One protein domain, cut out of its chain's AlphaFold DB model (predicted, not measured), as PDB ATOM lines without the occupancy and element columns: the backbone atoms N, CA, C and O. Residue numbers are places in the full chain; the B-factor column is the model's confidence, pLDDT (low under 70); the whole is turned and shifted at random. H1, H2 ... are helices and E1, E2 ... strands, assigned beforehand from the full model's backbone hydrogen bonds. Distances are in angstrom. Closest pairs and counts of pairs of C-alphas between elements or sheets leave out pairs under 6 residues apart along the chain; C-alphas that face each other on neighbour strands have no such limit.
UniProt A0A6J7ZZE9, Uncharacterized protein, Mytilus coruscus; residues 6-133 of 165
ATOM      1  N   TYR A   6       0.620  41.009 -22.025       96.81
ATOM      2  CA  TYR A   6       1.897  41.680 -21.773       96.81
ATOM      3  C   TYR A   6       2.837  41.537 -22.972       96.81
ATOM      4  O   TYR A   6       2.606  40.736 -23.875       96.81
ATOM      5  N   THR A   7       3.921  42.312 -23.000       96.50
ATOM      6  CA  THR A   7       4.964  42.213 -24.032       96.50
ATOM      7  C   THR A   7       6.312  41.972 -23.376       96.50
ATOM      8  O   THR A   7       6.680  42.677 -22.439       96.50
ATOM      9  N   TYR A   8       7.037  40.984 -23.879       97.00
ATOM     10  CA  TYR A   8       8.389  40.683 -23.448       97.00
ATOM     11  C   TYR A   8       9.376  41.729 -23.979       97.00
ATOM     12  O   TYR A   8       9.284  42.187 -25.120       97.00
ATOM     13  N   THR A   9      10.334  42.083 -23.135       95.31
ATOM     14  CA  THR A   9      11.484  42.947 -23.419       95.31
ATOM     15  C   THR A   9      12.704  42.354 -22.717       95.31
ATOM     16  O   THR A   9      12.554  41.536 -21.811       95.31
ATOM     17  N   ASP A  10      13.915  42.798 -23.050       91.38
ATOM     18  CA  ASP A  10      15.138  42.326 -22.367       91.38
ATOM     19  C   ASP A  10      15.136  42.613 -20.853       91.38
ATOM     20  O   ASP A  10      15.831  41.969 -20.073       91.38
ATOM     21  N   SER A  11      14.330  43.586 -20.427       94.12
ATOM     22  CA  SER A  11      14.098  43.953 -19.031       94.12
ATOM     23  C   SER A  11      12.835  43.329 -18.425       94.12
ATOM     24  O   SER A  11      12.418  43.753 -17.345       94.12
ATOM     25  N   PHE A  12      12.195  42.374 -19.106       96.62
ATOM     26  CA  PHE A  12      10.957  41.761 -18.639       96.62
ATOM     27  C   PHE A  12      11.158  41.097 -17.278       96.62
ATOM     28  O   PHE A  12      12.113  40.354 -17.044       96.62
ATOM     29  N   LYS A  13      10.225  41.379 -16.371       95.88
ATOM     30  CA  LYS A  13      10.129  40.761 -15.054       95.88
ATOM     31  C   LYS A  13       8.666  40.493 -14.751       95.88
ATOM     32  O   LYS A  13       7.804  41.316 -15.062       95.88
ATOM     33  N   VAL A  14       8.402  39.353 -14.125       97.12
ATOM     34  CA  VAL A  14       7.073  39.020 -13.616       97.12
ATOM     35  C   VAL A  14       6.789  39.930 -12.421       97.12
ATOM     36  O   VAL A  14       7.346  39.760 -11.342       97.12
ATOM     37  N   THR A  15       5.969  40.951 -12.647       96.81
ATOM     38  CA  THR A  15       5.545  41.909 -11.615       96.81
ATOM     39  C   THR A  15       4.352  41.373 -10.832       96.81
ATOM     40  O   THR A  15       3.647  40.491 -11.319       96.81
ATOM     41  N   ASP A  16       4.059  41.963  -9.674       96.31
ATOM     42  CA  ASP A  16       2.877  41.603  -8.877       96.31
ATOM     43  C   ASP A  16       1.572  41.736  -9.679       96.31
ATOM     44  O   ASP A  16       0.680  40.911  -9.541       96.31
ATOM     45  N   ASN A  17       1.489  42.705 -10.598       95.62
ATOM     46  CA  ASN A  17       0.335  42.848 -11.491       95.62
ATOM     47  C   ASN A  17       0.196  41.668 -12.468       95.62
ATOM     48  O   ASN A  17      -0.920  41.281 -12.796       95.62
ATOM     49  N   ILE A  18       1.314  41.111 -12.949       96.81
ATOM     50  CA  ILE A  18       1.309  39.926 -13.823       96.81
ATOM     51  C   ILE A  18       0.894  38.690 -13.021       96.81
ATOM     52  O   ILE A  18       0.092  37.900 -13.512       96.81
ATOM     53  N   LYS A  19       1.410  38.544 -11.790       96.06
ATOM     54  CA  LYS A  19       1.024  37.457 -10.877       96.06
ATOM     55  C   LYS A  19      -0.468  37.517 -10.573       96.06
ATOM     56  O   LYS A  19      -1.161  36.542 -10.808       96.06
ATOM     57  N   GLN A  20      -0.979  38.692 -10.206       95.00
ATOM     58  CA  GLN A  20      -2.401  38.889  -9.940       95.00
ATOM     59  C   GLN A  20      -3.268  38.576 -11.166       95.00
ATOM     60  O   GLN A  20      -4.267  37.884 -11.043       95.00
ATOM     61  N   ALA A  21      -2.881  39.016 -12.370       94.62
ATOM     62  CA  ALA A  21      -3.638  38.680 -13.575       94.62
ATOM     63  C   ALA A  21      -3.650  37.173 -13.869       94.62
ATOM     64  O   ALA A  21      -4.669  36.657 -14.328       94.62
ATOM     65  N   PHE A  22      -2.544  36.471 -13.606       94.69
ATOM     66  CA  PHE A  22      -2.482  35.014 -13.706       94.69
ATOM     67  C   PHE A  22      -3.374  34.339 -12.653       94.69
ATOM     68  O   PHE A  22      -4.150  33.454 -13.008       94.69
ATOM     69  N   ASP A  23      -3.323  34.815 -11.407       92.12
ATOM     70  CA  ASP A  23      -4.097  34.326 -10.258       92.12
ATOM     71  C   ASP A  23      -5.585  34.684 -10.300       92.12
ATOM     72  O   ASP A  23      -6.358  34.097  -9.551       92.12
ATOM     73  N   ASP A  24      -5.988  35.653 -11.123       91.88
ATOM     74  CA  ASP A  24      -7.389  36.005 -11.347       91.88
ATOM     75  C   ASP A  24      -7.921  35.249 -12.570       91.88
ATOM     76  O   ASP A  24      -8.938  34.560 -12.508       91.88
ATOM     77  N   ASN A  25      -7.207  35.286 -13.696       92.31
ATOM     78  CA  ASN A  25      -7.740  34.794 -14.969       92.31
ATOM     79  C   ASN A  25      -7.404  33.321 -15.253       92.31
ATOM     80  O   ASN A  25      -8.091  32.673 -16.048       92.31
ATOM     81  N   GLY A  26      -6.373  32.775 -14.604       92.69
ATOM     82  CA  GLY A  26      -5.837  31.432 -14.844       92.69
ATOM     83  C   GLY A  26      -4.898  31.340 -16.045       92.69
ATOM     84  O   GLY A  26      -4.449  30.248 -16.397       92.69
ATOM     85  N   TYR A  27      -4.621  32.462 -16.712       95.19
ATOM     86  CA  TYR A  27      -3.652  32.550 -17.799       95.19
ATOM     87  C   TYR A  27      -3.126  33.978 -17.960       95.19
ATOM     88  O   TYR A  27      -3.769  34.948 -17.577       95.19
ATOM     89  N   ILE A  28      -1.968  34.091 -18.611       96.44
ATOM     90  CA  ILE A  28      -1.455  35.339 -19.176       96.44
ATOM     91  C   ILE A  28      -0.929  35.077 -20.585       96.44
ATOM     92  O   ILE A  28      -0.543  33.959 -20.924       96.44
ATOM     93  N   MET A  29      -0.896  36.114 -21.413       96.44
ATOM     94  CA  MET A  29      -0.311  36.073 -22.748       96.44
ATOM     95  C   MET A  29       0.856  37.048 -22.825       96.44
ATOM     96  O   MET A  29       0.682  38.253 -22.671       96.44
ATOM     97  N   ILE A  30       2.046  36.525 -23.118       97.19
ATOM     98  CA  ILE A  30       3.264  37.324 -23.270       97.19
ATOM     99  C   ILE A  30       3.632  37.378 -24.755       97.19
ATOM    100  O   ILE A  30       4.106  36.409 -25.347       97.19
ATOM    101  N   ARG A  31       3.409  38.533 -25.383       96.12
ATOM    102  CA  ARG A  31       3.799  38.813 -26.770       96.12
ATOM    103  C   ARG A  31       5.314  38.935 -26.883       96.12
ATOM    104  O   ARG A  31       5.950  39.489 -25.992       96.12
ATOM    105  N   LYS A  32       5.872  38.510 -28.021       95.94
ATOM    106  CA  LYS A  32       7.301  38.665 -28.362       95.94
ATOM    107  C   LYS A  32       8.270  38.038 -27.350       95.94
ATOM    108  O   LYS A  32       9.418  38.455 -27.274       95.94
ATOM    109  N   MET A  33       7.815  37.045 -26.578       96.44
ATOM    110  CA  MET A  33       8.698  36.258 -25.708       96.44
ATOM    111  C   MET A  33       9.802  35.585 -26.524       96.44
ATOM    112  O   MET A  33      10.972  35.617 -26.148       96.44
ATOM    113  N   PHE A  34       9.418  35.060 -27.684       95.56
ATOM    114  CA  PHE A  34      10.339  34.638 -28.722       95.56
ATOM    115  C   PHE A  34      10.198  35.554 -29.934       95.56
ATOM    116  O   PHE A  34       9.082  35.975 -30.266       95.56
ATOM    117  N   ASP A  35      11.320  35.886 -30.557       94.38
ATOM    118  CA  ASP A  35      11.344  36.643 -31.801       94.38
ATOM    119  C   ASP A  35      11.019  35.757 -33.019       94.38
ATOM    120  O   ASP A  35      10.795  34.546 -32.920       94.38
ATOM    121  N   GLU A  36      10.923  36.384 -34.191       94.12
ATOM    122  CA  GLU A  36      10.567  35.692 -35.433       94.12
ATOM    123  C   GLU A  36      11.615  34.650 -35.848       94.12
ATOM    124  O   GLU A  36      11.255  33.626 -36.432       94.12
ATOM    125  N   GLU A  37      12.895  34.879 -35.545       94.12
ATOM    126  CA  GLU A  37      13.970  33.945 -35.870       94.12
ATOM    127  C   GLU A  37      13.901  32.715 -34.960       94.12
ATOM    128  O   GLU A  37      13.908  31.588 -35.456       94.12
ATOM    129  N   GLU A  38      13.736  32.918 -33.652       94.38
ATOM    130  CA  GLU A  38      13.541  31.860 -32.658       94.38
ATOM    131  C   GLU A  38      12.325  30.984 -33.012       94.38
ATOM    132  O   GLU A  38      12.424  29.753 -33.021       94.38
ATOM    133  N   ILE A  39      11.192  31.598 -33.375       95.44
ATOM    134  CA  ILE A  39       9.978  30.883 -33.808       95.44
ATOM    135  C   ILE A  39      10.205  30.129 -35.121       95.44
ATOM    136  O   ILE A  39       9.790  28.974 -35.239       95.44
ATOM    137  N   CYS A  40      10.909  30.723 -36.086       94.12
ATOM    138  CA  CYS A  40      11.246  30.061 -37.345       94.12
ATOM    139  C   CYS A  40      12.122  28.817 -37.120       94.12
ATOM    140  O   CYS A  40      11.848  27.761 -37.694       94.12
ATOM    141  N   GLN A  41      13.132  28.895 -36.243       92.88
ATOM    142  CA  GLN A  41      13.964  27.735 -35.899       92.88
ATOM    143  C   GLN A  41      13.162  26.650 -35.174       92.88
ATOM    144  O   GLN A  41      13.296  25.471 -35.509       92.88
ATOM    145  N   MET A  42      12.298  27.029 -34.223       93.44
ATOM    146  CA  MET A  42      11.390  26.091 -33.554       93.44
ATOM    147  C   MET A  42      10.509  25.354 -34.558       93.44
ATOM    148  O   MET A  42      10.474  24.122 -34.561       93.44
ATOM    149  N   LYS A  43       9.838  26.103 -35.437       93.06
ATOM    150  CA  LYS A  43       8.978  25.546 -36.478       93.06
ATOM    151  C   LYS A  43       9.750  24.582 -37.371       93.06
ATOM    152  O   LYS A  43       9.319  23.448 -37.551       93.06
ATOM    153  N   LYS A  44      10.916  25.004 -37.864       92.12
ATOM    154  CA  LYS A  44      11.756  24.186 -38.737       92.12
ATOM    155  C   LYS A  44      12.136  22.859 -38.088       92.12
ATOM    156  O   LYS A  44      11.981  21.823 -38.713       92.12
ATOM    157  N   VAL A  45      12.595  22.860 -36.835       90.94
ATOM    158  CA  VAL A  45      12.953  21.609 -36.144       90.94
ATOM    159  C   VAL A  45      11.734  20.708 -35.964       90.94
ATOM    160  O   VAL A  45      11.828  19.503 -36.189       90.94
ATOM    161  N   LEU A  46      10.584  21.269 -35.589       89.81
ATOM    162  CA  LEU A  46       9.360  20.492 -35.396       89.81
ATOM    163  C   LEU A  46       8.844  19.879 -36.708       89.81
ATOM    164  O   LEU A  46       8.415  18.725 -36.699       89.81
ATOM    165  N   GLU A  47       8.916  20.611 -37.824       87.94
ATOM    166  CA  GLU A  47       8.457  20.160 -39.146       87.94
ATOM    167  C   GLU A  47       9.455  19.243 -39.868       87.94
ATOM    168  O   GLU A  47       9.028  18.281 -40.509       87.94
ATOM    169  N   ASP A  48      10.760  19.503 -39.750       85.62
ATOM    170  CA  ASP A  48      11.816  18.719 -40.405       85.62
ATOM    171  C   ASP A  48      12.145  17.429 -39.633       85.62
ATOM    172  O   ASP A  48      12.749  16.505 -40.186       85.62
ATOM    173  N   SER A  49      11.778  17.344 -38.348       83.75
ATOM    174  CA  SER A  49      12.000  16.134 -37.554       83.75
ATOM    175  C   SER A  49      11.077  14.989 -37.973       83.75
ATOM    176  O   SER A  49       9.896  15.165 -38.266       83.75
ATOM    177  N   ASP A  50      11.581  13.760 -37.873       86.44
ATOM    178  CA  ASP A  50      10.754  12.561 -38.025       86.44
ATOM    179  C   ASP A  50       9.978  12.197 -36.744       86.44
ATOM    180  O   ASP A  50       9.366  11.129 -36.673       86.44
ATOM    181  N   MET A  51       9.941  13.090 -35.743       85.56
ATOM    182  CA  MET A  51       9.272  12.845 -34.460       85.56
ATOM    183  C   MET A  51       7.782  12.563 -34.632       85.56
ATOM    184  O   MET A  51       7.267  11.611 -34.047       85.56
ATOM    185  N   ALA A  52       7.094  13.340 -35.470       85.75
ATOM    186  CA  ALA A  52       5.677  13.123 -35.749       85.75
ATOM    187  C   ALA A  52       5.424  11.780 -36.451       85.75
ATOM    188  O   ALA A  52       4.424  11.124 -36.176       85.75
ATOM    189  N   GLN A  53       6.339  11.337 -37.317       86.94
ATOM    190  CA  GLN A  53       6.222  10.047 -37.996       86.94
ATOM    191  C   GLN A  53       6.524   8.871 -37.056       86.94
ATOM    192  O   GLN A  53       5.865   7.837 -37.136       86.94
ATOM    193  N   LYS A  54       7.535   9.006 -36.191       88.69
ATOM    194  CA  LYS A  54       8.000   7.930 -35.306       88.69
ATOM    195  C   LYS A  54       7.159   7.769 -34.046       88.69
ATOM    196  O   LYS A  54       6.930   6.646 -33.609       88.69
ATOM    197  N   TYR A  55       6.754   8.885 -33.449       90.31
ATOM    198  CA  TYR A  55       6.167   8.931 -32.109       90.31
ATOM    199  C   TYR A  55       4.786   9.589 -32.086       90.31
ATOM    200  O   TYR A  55       4.140   9.625 -31.039       90.31
ATOM    201  N   GLY A  56       4.337  10.131 -33.221       91.25
ATOM    202  CA  GLY A  56       3.046  10.787 -33.323       91.25
ATOM    203  C   GLY A  56       1.885   9.804 -33.304       91.25
ATOM    204  O   GLY A  56       1.948   8.705 -33.855       91.25
ATOM    205  N   TYR A  57       0.791  10.235 -32.692       92.94
ATOM    206  CA  TYR A  57      -0.488   9.542 -32.728       92.94
ATOM    207  C   TYR A  57      -1.631  10.539 -32.915       92.94
ATOM    208  O   TYR A  57      -1.493  11.738 -32.665       92.94
ATOM    209  N   GLY A  58      -2.764  10.035 -33.400       92.75
ATOM    210  CA  GLY A  58      -3.970  10.829 -33.597       92.75
ATOM    211  C   GLY A  58      -4.851  10.832 -32.353       92.75
ATOM    212  O   GLY A  58      -5.131   9.780 -31.779       92.75
ATOM    213  N   LEU A  59      -5.325  12.012 -31.963       91.62
ATOM    214  CA  LEU A  59      -6.381  12.188 -30.975       91.62
ATOM    215  C   LEU A  59      -7.719  12.422 -31.684       91.62
ATOM    216  O   LEU A  59      -7.872  13.459 -32.336       91.62
ATOM    217  N   PRO A  60      -8.681  11.487 -31.584       92.75
ATOM    218  CA  PRO A  60     -10.003  11.649 -32.175       92.75
ATOM    219  C   PRO A  60     -10.771  12.819 -31.567       92.75
ATOM    220  O   PRO A  60     -10.841  12.956 -30.348       92.75
ATOM    221  N   ASP A  61     -11.422  13.604 -32.422       92.25
ATOM    222  CA  ASP A  61     -12.266  14.728 -32.001       92.25
ATOM    223  C   ASP A  61     -13.739  14.343 -31.771       92.25
ATOM    224  O   ASP A  61     -14.571  15.190 -31.452       92.25
ATOM    225  N   GLY A  62     -14.082  13.065 -31.966       90.88
ATOM    226  CA  GLY A  62     -15.455  12.556 -31.886       90.88
ATOM    227  C   GLY A  62     -16.345  12.913 -33.085       90.88
ATOM    228  O   GLY A  62     -17.497  12.493 -33.120       90.88
ATOM    229  N   GLN A  63     -15.824  13.633 -34.083       90.31
ATOM    230  CA  GLN A  63     -16.529  14.084 -35.292       90.31
ATOM    231  C   GLN A  63     -15.921  13.506 -36.583       90.31
ATOM    232  O   GLN A  63     -16.255  13.931 -37.688       90.31
ATOM    233  N   GLY A  64     -15.043  12.507 -36.455       90.50
ATOM    234  CA  GLY A  64     -14.423  11.817 -37.587       90.50
ATOM    235  C   GLY A  64     -13.106  12.429 -38.065       90.50
ATOM    236  O   GLY A  64     -12.569  11.952 -39.064       90.50
ATOM    237  N   LYS A  65     -12.556  13.430 -37.365       92.69
ATOM    238  CA  LYS A  65     -11.194  13.934 -37.600       92.69
ATOM    239  C   LYS A  65     -10.287  13.615 -36.411       92.69
ATOM    240  O   LYS A  65     -10.723  13.116 -35.372       92.69
ATOM    241  N   GLN A  66      -8.991  13.863 -36.587       92.69
ATOM    242  CA  GLN A  66      -7.987  13.645 -35.550       92.69
ATOM    243  C   GLN A  66      -6.981  14.790 -35.528       92.69
ATOM    244  O   GLN A  66      -6.626  15.329 -36.576       92.69
ATOM    245  N   ALA A  67      -6.518  15.160 -34.339       92.12
ATOM    246  CA  ALA A  67      -5.369  16.042 -34.190       92.12
ATOM    247  C   ALA A  67      -4.098  15.214 -33.969       92.12
ATOM    248  O   ALA A  67      -4.127  14.227 -33.234       92.12
ATOM    249  N   GLY A  68      -2.992  15.601 -34.600       92.62
ATOM    250  CA  GLY A  68      -1.701  14.956 -34.395       92.62
ATOM    251  C   GLY A  68      -1.082  15.392 -33.072       92.62
ATOM    252  O   GLY A  68      -1.098  16.579 -32.737       92.62
ATOM    253  N   LEU A  69      -0.527  14.437 -32.330       93.75
ATOM    254  CA  LEU A  69       0.132  14.692 -31.058       93.75
ATOM    255  C   LEU A  69       1.410  13.869 -30.914       93.75
ATOM    256  O   LEU A  69       1.407  12.661 -31.136       93.75
ATOM    257  N   VAL A  70       2.480  14.525 -30.475       93.56
ATOM    258  CA  VAL A  70       3.702  13.896 -29.955       93.56
ATOM    259  C   VAL A  70       3.884  14.370 -28.515       93.56
ATOM    260  O   VAL A  70       3.691  15.554 -28.248       93.56
ATOM    261  N   ILE A  71       4.244  13.478 -27.588       93.19
ATOM    262  CA  ILE A  71       4.524  13.820 -26.181       93.19
ATOM    263  C   ILE A  71       5.880  13.246 -25.784       93.19
ATOM    264  O   ILE A  71       6.174  12.093 -26.095       93.19
ATOM    265  N   TRP A  72       6.675  14.025 -25.057       93.06
ATOM    266  CA  TRP A  72       7.932  13.572 -24.465       93.06
ATOM    267  C   TRP A  72       8.160  14.220 -23.098       93.06
ATOM    268  O   TRP A  72       7.780  15.366 -22.866       93.06
ATOM    269  N   SER A  73       8.789  13.486 -22.178       91.31
ATOM    270  CA  SER A  73       9.016  13.959 -20.800       91.31
ATOM    271  C   SER A  73      10.392  14.585 -20.591       91.31
ATOM    272  O   SER A  73      10.570  15.404 -19.695       91.31
ATOM    273  N   HIS A  74      11.372  14.215 -21.415       89.62
ATOM    274  CA  HIS A  74      12.754  14.657 -21.259       89.62
ATOM    275  C   HIS A  74      13.121  15.659 -22.350       89.62
ATOM    276  O   HIS A  74      13.090  15.293 -23.525       89.62
ATOM    277  N   PRO A  75      13.475  16.902 -21.986       88.31
ATOM    278  CA  PRO A  75      13.991  17.880 -22.930       88.31
ATOM    279  C   PRO A  75      15.211  17.338 -23.679       88.31
ATOM    280  O   PRO A  75      16.181  16.923 -23.047       88.31
ATOM    281  N   GLY A  76      15.174  17.362 -25.011       86.00
ATOM    282  CA  GLY A  76      16.315  16.978 -25.841       86.00
ATOM    283  C   GLY A  76      17.423  18.036 -25.873       86.00
ATOM    284  O   GLY A  76      17.375  19.054 -25.172       86.00
ATOM    285  N   ASP A  77      18.403  17.814 -26.745       87.44
ATOM    286  CA  ASP A  77      19.460  18.786 -27.068       87.44
ATOM    287  C   ASP A  77      19.096  19.674 -28.274       87.44
ATOM    288  O   ASP A  77      19.904  20.477 -28.737       87.44
ATOM    289  N   ASP A  78      17.872  19.539 -28.787       87.69
ATOM    290  CA  ASP A  78      17.329  20.372 -29.858       87.69
ATOM    291  C   ASP A  78      16.725  21.691 -29.340       87.69
ATOM    292  O   ASP A  78      16.701  21.980 -28.138       87.69
ATOM    293  N   VAL A  79      16.206  22.504 -30.267       87.25
ATOM    294  CA  VAL A  79      15.597  23.806 -29.958       87.25
ATOM    295  C   VAL A  79      14.426  23.699 -28.976       87.25
ATOM    296  O   VAL A  79      14.261  24.583 -28.145       87.25
ATOM    297  N   THR A  80      13.646  22.615 -29.002       86.38
ATOM    298  CA  THR A  80      12.508  22.436 -28.087       86.38
ATOM    299  C   THR A  80      12.999  22.207 -26.659       86.38
ATOM    300  O   THR A  80      12.454  22.765 -25.705       86.38
ATOM    301  N   GLY A  81      14.100  21.463 -26.517       90.19
ATOM    302  CA  GLY A  81      14.776  21.286 -25.243       90.19
ATOM    303  C   GLY A  81      15.422  22.575 -24.741       90.19
ATOM    304  O   GLY A  81      15.278  22.913 -23.567       90.19
ATOM    305  N   ILE A  82      16.076  23.338 -25.621       91.38
ATOM    306  CA  ILE A  82      16.659  24.646 -25.279       91.38
ATOM    307  C   ILE A  82      15.576  25.619 -24.808       91.38
ATOM    308  O   ILE A  82      15.736  26.230 -23.756       91.38
ATOM    309  N   VAL A  83      14.453  25.714 -25.523       92.94
ATOM    310  CA  VAL A  83      13.316  26.575 -25.159       92.94
ATOM    311  C   VAL A  83      12.806  26.239 -23.760       92.94
ATOM    312  O   VAL A  83      12.656  27.145 -22.941       92.94
ATOM    313  N   SER A  84      12.644  24.949 -23.444       92.75
ATOM    314  CA  SER A  84      12.179  24.500 -22.121       92.75
ATOM    315  C   SER A  84      13.122  24.852 -20.961       92.75
ATOM    316  O   SER A  84      12.694  24.855 -19.811       92.75
ATOM    317  N   ARG A  85      14.394  25.148 -21.258       93.94
ATOM    318  CA  ARG A  85      15.441  25.501 -20.286       93.94
ATOM    319  C   ARG A  85      15.905  26.955 -20.404       93.94
ATOM    320  O   ARG A  85      16.852  27.344 -19.729       93.94
ATOM    321  N   SER A  86      15.301  27.739 -21.295       95.06
ATOM    322  CA  SER A  86      15.702  29.128 -21.514       95.06
ATOM    323  C   SER A  86      15.337  29.988 -20.307       95.06
ATOM    324  O   SER A  86      14.270  29.799 -19.727       95.06
ATOM    325  N   GLU A  87      16.183  30.962 -19.961       95.06
ATOM    326  CA  GLU A  87      15.926  31.897 -18.849       95.06
ATOM    327  C   GLU A  87      14.567  32.588 -19.008       95.06
ATOM    328  O   GLU A  87      13.798  32.665 -18.056       95.06
ATOM    329  N   LYS A  88      14.208  32.971 -20.246       95.56
ATOM    330  CA  LYS A  88      12.894  33.545 -20.579       95.56
ATOM    331  C   LYS A  88      11.753  32.697 -20.004       95.56
ATOM    332  O   LYS A  88      10.833  33.231 -19.388       95.56
ATOM    333  N   VAL A  89      11.811  31.382 -20.222       95.94
ATOM    334  CA  VAL A  89      10.793  30.414 -19.796       95.94
ATOM    335  C   VAL A  89      10.915  30.098 -18.314       95.94
ATOM    336  O   VAL A  89       9.938  30.247 -17.586       95.94
ATOM    337  N   VAL A  90      12.100  29.679 -17.870       96.31
ATOM    338  CA  VAL A  90      12.313  29.171 -16.513       96.31
ATOM    339  C   VAL A  90      12.052  30.258 -15.478       96.31
ATOM    340  O   VAL A  90      11.288  30.016 -14.545       96.31
ATOM    341  N   ASP A  91      12.590  31.464 -15.671       96.25
ATOM    342  CA  ASP A  91      12.406  32.570 -14.726       96.25
ATOM    343  C   ASP A  91      10.936  32.992 -14.658       96.25
ATOM    344  O   ASP A  91      10.395  33.197 -13.573       96.25
ATOM    345  N   THR A  92      10.262  33.075 -15.810       97.19
ATOM    346  CA  THR A  92       8.837  33.430 -15.861       97.19
ATOM    347  C   THR A  92       7.986  32.387 -15.138       97.19
ATOM    348  O   THR A  92       7.149  32.740 -14.311       97.19
ATOM    349  N   CYS A  93       8.205  31.100 -15.417       97.12
ATOM    350  CA  CYS A  93       7.470  30.009 -14.783       97.12
ATOM    351  C   CYS A  93       7.708  29.941 -13.278       97.12
ATOM    352  O   CYS A  93       6.759  29.765 -12.521       97.12
ATOM    353  N   GLN A  94       8.962  30.077 -12.852       96.81
ATOM    354  CA  GLN A  94       9.342  30.025 -11.447       96.81
ATOM    355  C   GLN A  94       8.672  31.154 -10.663       96.81
ATOM    356  O   GLN A  94       8.071  30.898  -9.626       96.81
ATOM    357  N   GLU A  95       8.677  32.382 -11.186       96.81
ATOM    358  CA  GLU A  95       8.005  33.513 -10.539       96.81
ATOM    359  C   GLU A  95       6.481  33.347 -10.451       96.81
ATOM    360  O   GLU A  95       5.887  33.741  -9.445       96.81
ATOM    361  N   LEU A  96       5.849  32.765 -11.477       96.56
ATOM    362  CA  LEU A  96       4.408  32.480 -11.479       96.56
ATOM    363  C   LEU A  96       4.030  31.317 -10.551       96.56
ATOM    364  O   LEU A  96       2.940  31.318  -9.994       96.56
ATOM    365  N   LEU A  97       4.929  30.352 -10.338       95.12
ATOM    366  CA  LEU A  97       4.734  29.218  -9.421       95.12
ATOM    367  C   LEU A  97       5.241  29.502  -7.994       95.12
ATOM    368  O   LEU A  97       5.519  28.579  -7.230       95.12
ATOM    369  N   GLY A  98       5.371  30.775  -7.612       91.88
ATOM    370  CA  GLY A  98       5.695  31.168  -6.236       91.88
ATOM    371  C   GLY A  98       7.185  31.147  -5.874       91.88
ATOM    372  O   GLY A  98       7.523  31.214  -4.695       91.88
ATOM    373  N   GLY A  99       8.081  31.089  -6.863       90.44
ATOM    374  CA  GLY A  99       9.531  31.262  -6.697       90.44
ATOM    375  C   GLY A  99      10.299  30.013  -6.253       90.44
ATOM    376  O   GLY A  99      11.462  30.127  -5.873       90.44
ATOM    377  N   GLY A 100       9.662  28.841  -6.254       91.69
ATOM    378  CA  GLY A 100      10.328  27.567  -5.983       91.69
ATOM    379  C   GLY A 100      11.018  26.986  -7.217       91.69
ATOM    380  O   GLY A 100      10.655  27.300  -8.347       91.69
ATOM    381  N   GLU A 101      11.970  26.079  -6.992       94.50
ATOM    382  CA  GLU A 101      12.612  25.317  -8.068       94.50
ATOM    383  C   GLU A 101      11.568  24.549  -8.886       94.50
ATOM    384  O   GLU A 101      10.753  23.796  -8.343       94.50
ATOM    385  N   ILE A 102      11.623  24.712 -10.205       95.44
ATOM    386  CA  ILE A 102      10.722  24.047 -11.145       95.44
ATOM    387  C   ILE A 102      11.474  22.998 -11.959       95.44
ATOM    388  O   ILE A 102      12.693  23.037 -12.111       95.44
ATOM    389  N   TYR A 103      10.732  22.065 -12.544       94.62
ATOM    390  CA  TYR A 103      11.288  21.107 -13.488       94.62
ATOM    391  C   TYR A 103      10.337  20.899 -14.663       94.62
ATOM    392  O   TYR A 103       9.129  21.123 -14.575       94.62
ATOM    393  N   HIS A 104      10.889  20.444 -15.782       95.38
ATOM    394  CA  HIS A 104      10.095  20.083 -16.946       95.38
ATOM    395  C   HIS A 104       9.363  18.757 -16.708       95.38
ATOM    396  O   HIS A 104       9.995  17.703 -16.617       95.38
ATOM    397  N   TYR A 105       8.031  18.803 -16.658       95.25
ATOM    398  CA  TYR A 105       7.208  17.602 -16.517       95.25
ATOM    399  C   TYR A 105       7.052  16.855 -17.852       95.25
ATOM    400  O   TYR A 105       7.409  15.682 -17.960       95.25
ATOM    401  N   HIS A 106       6.536  17.529 -18.883       94.44
ATOM    402  CA  HIS A 106       6.516  17.039 -20.262       94.44
ATOM    403  C   HIS A 106       6.280  18.185 -21.249       94.44
ATOM    404  O   HIS A 106       5.777  19.245 -20.884       94.44
ATOM    405  N   ALA A 107       6.568  17.912 -22.516       94.19
ATOM    406  CA  ALA A 107       6.232  18.754 -23.647       94.19
ATOM    407  C   ALA A 107       5.344  17.986 -24.627       94.19
ATOM    408  O   ALA A 107       5.338  16.750 -24.677       94.19
ATOM    409  N   LYS A 108       4.560  18.748 -25.385       93.50
ATOM    410  CA  LYS A 108       3.666  18.239 -26.417       93.50
ATOM    411  C   LYS A 108       3.899  19.027 -27.701       93.50
ATOM    412  O   LYS A 108       3.947  20.253 -27.664       93.50
ATOM    413  N   PHE A 109       3.956  18.336 -28.833       93.19
ATOM    414  CA  PHE A 109       3.827  18.956 -30.147       93.19
ATOM    415  C   PHE A 109       2.458  18.606 -30.716       93.19
ATOM    416  O   PHE A 109       2.165  17.440 -30.989       93.19
ATOM    417  N   VAL A 110       1.615  19.628 -30.848       93.00
ATOM    418  CA  VAL A 110       0.260  19.514 -31.384       93.00
ATOM    419  C   VAL A 110       0.263  19.978 -32.832       93.00
ATOM    420  O   VAL A 110       0.593  21.128 -33.113       93.00
ATOM    421  N   ARG A 111      -0.177  19.108 -33.738       90.38
ATOM    422  CA  ARG A 111      -0.304  19.409 -35.163       90.38
ATOM    423  C   ARG A 111      -1.760  19.300 -35.600       90.38
ATOM    424  O   ARG A 111      -2.375  18.237 -35.506       90.38
ATOM    425  N   LYS A 112      -2.305  20.402 -36.113       90.81
ATOM    426  CA  LYS A 112      -3.625  20.448 -36.751       90.81
ATOM    427  C   LYS A 112      -3.430  20.774 -38.225       90.81
ATOM    428  O   LYS A 112      -3.203  21.926 -38.576       90.81
ATOM    429  N   ASP A 113      -3.488  19.754 -39.075       89.38
ATOM    430  CA  ASP A 113      -3.348  19.951 -40.516       89.38
ATOM    431  C   ASP A 113      -4.489  20.811 -41.071       89.38
ATOM    432  O   ASP A 113      -5.644  20.709 -40.639       89.38
ATOM    433  N   ALA A 114      -4.171  21.647 -42.059       89.69
ATOM    434  CA  ALA A 114      -5.155  22.502 -42.705       89.69
ATOM    435  C   ALA A 114      -6.322  21.667 -43.261       89.69
ATOM    436  O   ALA A 114      -6.119  20.678 -43.965       89.69
ATOM    437  N   TYR A 115      -7.554  22.086 -42.955       88.25
ATOM    438  CA  TYR A 115      -8.827  21.476 -43.378       88.25
ATOM    439  C   TYR A 115      -9.139  20.072 -42.815       88.25
ATOM    440  O   TYR A 115     -10.318  19.740 -42.630       88.25
ATOM    441  N   THR A 116      -8.130  19.257 -42.498       88.38
ATOM    442  CA  THR A 116      -8.283  17.857 -42.056       88.38
ATOM    443  C   THR A 116      -8.042  17.639 -40.563       88.38
ATOM    444  O   THR A 116      -8.516  16.636 -40.031       88.38
ATOM    445  N   GLY A 117      -7.365  18.562 -39.875       85.44
ATOM    446  CA  GLY A 117      -7.089  18.470 -38.444       85.44
ATOM    447  C   GLY A 117      -8.357  18.474 -37.585       85.44
ATOM    448  O   GLY A 117      -9.309  19.211 -37.854       85.44
ATOM    449  N   GLY A 118      -8.362  17.632 -36.551       88.12
ATOM    450  CA  GLY A 118      -9.432  17.545 -35.557       88.12
ATOM    451  C   GLY A 118      -9.330  18.592 -34.444       88.12
ATOM    452  O   GLY A 118      -8.288  19.217 -34.220       88.12
ATOM    453  N   SER A 119     -10.432  18.772 -33.719       88.75
ATOM    454  CA  SER A 119     -10.481  19.610 -32.517       88.75
ATOM    455  C   SER A 119      -9.878  18.902 -31.300       88.75
ATOM    456  O   SER A 119      -9.969  17.686 -31.163       88.75
ATOM    457  N   PHE A 120      -9.320  19.680 -30.368       90.19
ATOM    458  CA  PHE A 120      -9.091  19.207 -29.001       90.19
ATOM    459  C   PHE A 120     -10.343  19.501 -28.186       90.19
ATOM    460  O   PHE A 120     -10.794  20.644 -28.140       90.19
ATOM    461  N   LEU A 121     -10.916  18.466 -27.577       91.12
ATOM    462  CA  LEU A 121     -12.090  18.612 -26.723       91.12
ATOM    463  C   LEU A 121     -11.738  19.407 -25.463       91.12
ATOM    464  O   LEU A 121     -10.602  19.349 -24.993       91.12
ATOM    465  N   TRP A 122     -12.715  20.118 -24.903       93.00
ATOM    466  CA  TRP A 122     -12.562  20.807 -23.623       93.00
ATOM    467  C   TRP A 122     -12.091  19.838 -22.537       93.00
ATOM    468  O   TRP A 122     -12.662  18.762 -22.361       93.00
ATOM    469  N   HIS A 123     -11.042  20.219 -21.815       92.94
ATOM    470  CA  HIS A 123     -10.489  19.441 -20.713       92.94
ATOM    471  C   HIS A 123      -9.717  20.343 -19.751       92.94
ATOM    472  O   HIS A 123      -9.364  21.472 -20.086       92.94
ATOM    473  N   GLN A 124      -9.431  19.804 -18.570       93.31
ATOM    474  CA  GLN A 124      -8.416  20.322 -17.661       93.31
ATOM    475  C   GLN A 124      -7.235  19.357 -17.676       93.31
ATOM    476  O   GLN A 124      -7.400  18.161 -17.423       93.31
ATOM    477  N   ASP A 125      -6.046  19.876 -17.958       94.00
ATOM    478  CA  ASP A 125      -4.822  19.079 -18.018       94.00
ATOM    479  C   ASP A 125      -4.510  18.403 -16.664       94.00
ATOM    480  O   ASP A 125      -4.237  17.199 -16.613       94.00
ATOM    481  N   TYR A 126      -4.668  19.131 -15.548       93.81
ATOM    482  CA  TYR A 126      -4.423  18.607 -14.198       93.81
ATOM    483  C   TYR A 126      -5.260  17.362 -13.865       93.81
ATOM    484  O   TYR A 126      -4.759  16.442 -13.221       93.81
ATOM    485  N   GLY A 127      -6.498  17.262 -14.364       92.06
ATOM    486  CA  GLY A 127      -7.346  16.085 -14.140       92.06
ATOM    487  C   GLY A 127      -6.736  14.782 -14.676       92.06
ATOM    488  O   GLY A 127      -6.965  13.705 -14.116       92.06
ATOM    489  N   TYR A 128      -5.919  14.867 -15.731       92.38
ATOM    490  CA  TYR A 128      -5.120  13.741 -16.210       92.38
ATOM    491  C   TYR A 128      -3.876  13.531 -15.349       92.38
ATOM    492  O   TYR A 128      -3.555  12.401 -14.991       92.38
ATOM    493  N   TRP A 129      -3.180  14.607 -14.990       94.56
ATOM    494  CA  TRP A 129      -1.897  14.529 -14.291       94.56
ATOM    495  C   TRP A 129      -2.008  14.111 -12.829       94.56
ATOM    496  O   TRP A 129      -1.106  13.450 -12.318       94.56
ATOM    497  N   TYR A 130      -3.134  14.393 -12.180       94.44
ATOM    498  CA  TYR A 130      -3.454  13.845 -10.866       94.44
ATOM    499  C   TYR A 130      -3.403  12.312 -10.878       94.44
ATOM    500  O   TYR A 130      -2.813  11.685  -9.997       94.44
ATOM    501  N   LYS A 131      -3.918  11.688 -11.948       94.25
ATOM    502  CA  LYS A 131      -3.856  10.229 -12.141       94.25
ATOM    503  C   LYS A 131      -2.437   9.715 -12.406       94.25
ATOM    504  O   LYS A 131      -2.200   8.521 -12.255       94.25
ATOM    505  N   ASN A 132      -1.506  10.604 -12.750       93.12
ATOM    506  CA  ASN A 132      -0.088  10.303 -12.946       93.12
ATOM    507  C   ASN A 132       0.760  10.571 -11.686       93.12
ATOM    508  O   ASN A 132       1.983  10.490 -11.760       93.12
ATOM    509  N   GLY A 133       0.135  10.883 -10.544       93.69
ATOM    510  CA  GLY A 133       0.821  11.080  -9.263       93.69
ATOM    511  C   GLY A 133       1.115  12.537  -8.890       93.69
ATOM    512  O   GLY A 133       1.717  12.765  -7.844       93.69
TER     513      GLY A 133
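AT A GLANCE: This is residues 6 to 133 of the 165 residues of an uncharacterized protein of Mytilus coruscus (UniProt A0A6J7ZZE9). A loosely joined body with two ends: a small sheet of three strands, E2, E3 and E4, with the short helix H3 on it makes one end, and H1, E1 and H5 make the other, with H2 and H4 as a bridge between them along one side. After E4 a long link without a named element leads to H6, and residues 122 to 128, of which 125 to 128 belong to H6, stick out from the body. The printed part has 128 residues with six named helices and four named strands, in the order H1 E1 H2 H3 E2 E3 H4 H5 E4 H6; the class is mixed, helices and strands, and the sheet has the order E2, E3, E4, all antiparallel. The whole is only just compact, close to loose, with a radius of gyration of the C-alphas of 16.5 A and spans of 45 by 33 by 29 A.

IN THESE COORDINATES: The printed part begins at Tyr 6, and its first helix, H1, is residues 16 to 25, starting at C-alpha 16 at (2.877, 41.603, -8.877) and 14.0 A long from first to last C-alpha. E1 is residues 29 to 31. H2, residues 36 to 48, is the longest helix by residues and measures 17.7 A. H3 is residues 51 to 55 and E2 is residues 57 to 60. E3, residues 66 to 72, is the longest strand by residues, 19.4 A from C-alpha 66 at (-7.987, 13.645, -35.550) to C-alpha 72. H4 is residues 79 to 84, and H5, residues 87 to 96, measures 13.7 A. E4, residues 107 to 111, measures 13.3 A. H6, residues 125 to 130, ends at C-alpha 130 at (-3.454, 13.845, -10.866).

HOW THE PARTS SIT: In the sheet, E2 and E4 are edge strands and E3 is the inner strand. E2 and E3 form a hairpin, antiparallel at 135 degrees between their directions, with N 59 and O 67 within hydrogen-bond range at 2.8 A. E3 and E4 are antiparallel at 157 degrees, with N 107 and O 72 at 2.8 A and N 70 and O 109 at 3.0 A. H3 is on the sheet at a height over the sheet of 7.6 A; its closest C-alphas to E3 are those of Tyr 55 and Val 70, 5.9 A apart. H4 only grazes the sheet, with its residues 80 to 84. H2 is not on the sheet, but only just, with 4 pairs of C-alphas within 10 A. H2 touches H4 with residues 41 to 45 alone, at a steep tilt of 64 degrees, opposite ways; the closest C-alphas are those of Met 42 and Val 79, 6.0 A apart. H4 and H5 are close but not clearly touching, with the C-alphas of Val 83 and Val 89 closest at 7.1 A, at a shallow tilt of 27 degrees, the same way. H5 and H1 are close but not clearly touching too, with the C-alphas of Lys 19 and Leu 96 closest at 6.0 A; they run the same way at a steep tilt of 69.8 degrees, only just short of about perpendicular. E1 pairs with no named strand, but residues 6 to 7 pair with its residues 30 to 31, parallel. H6 touches no helix and is not on the sheet; it is apart from H5 and E3, for instance. Every O i to N i+4 pair is within hydrogen-bond range in H1, H2, H3, H4 and H6, and 5 of 6 are in H5.

THE WHOLE: The two C-alphas farthest apart are those of Ser 11 and Gly 64, at 46.8 A. The printed part runs from residue 6 to 133 and has no cut. The link from E4 to H6, with 13 residues, is long. The mean pLDDT of the printed part is 92.8, and no printed residue is under 70.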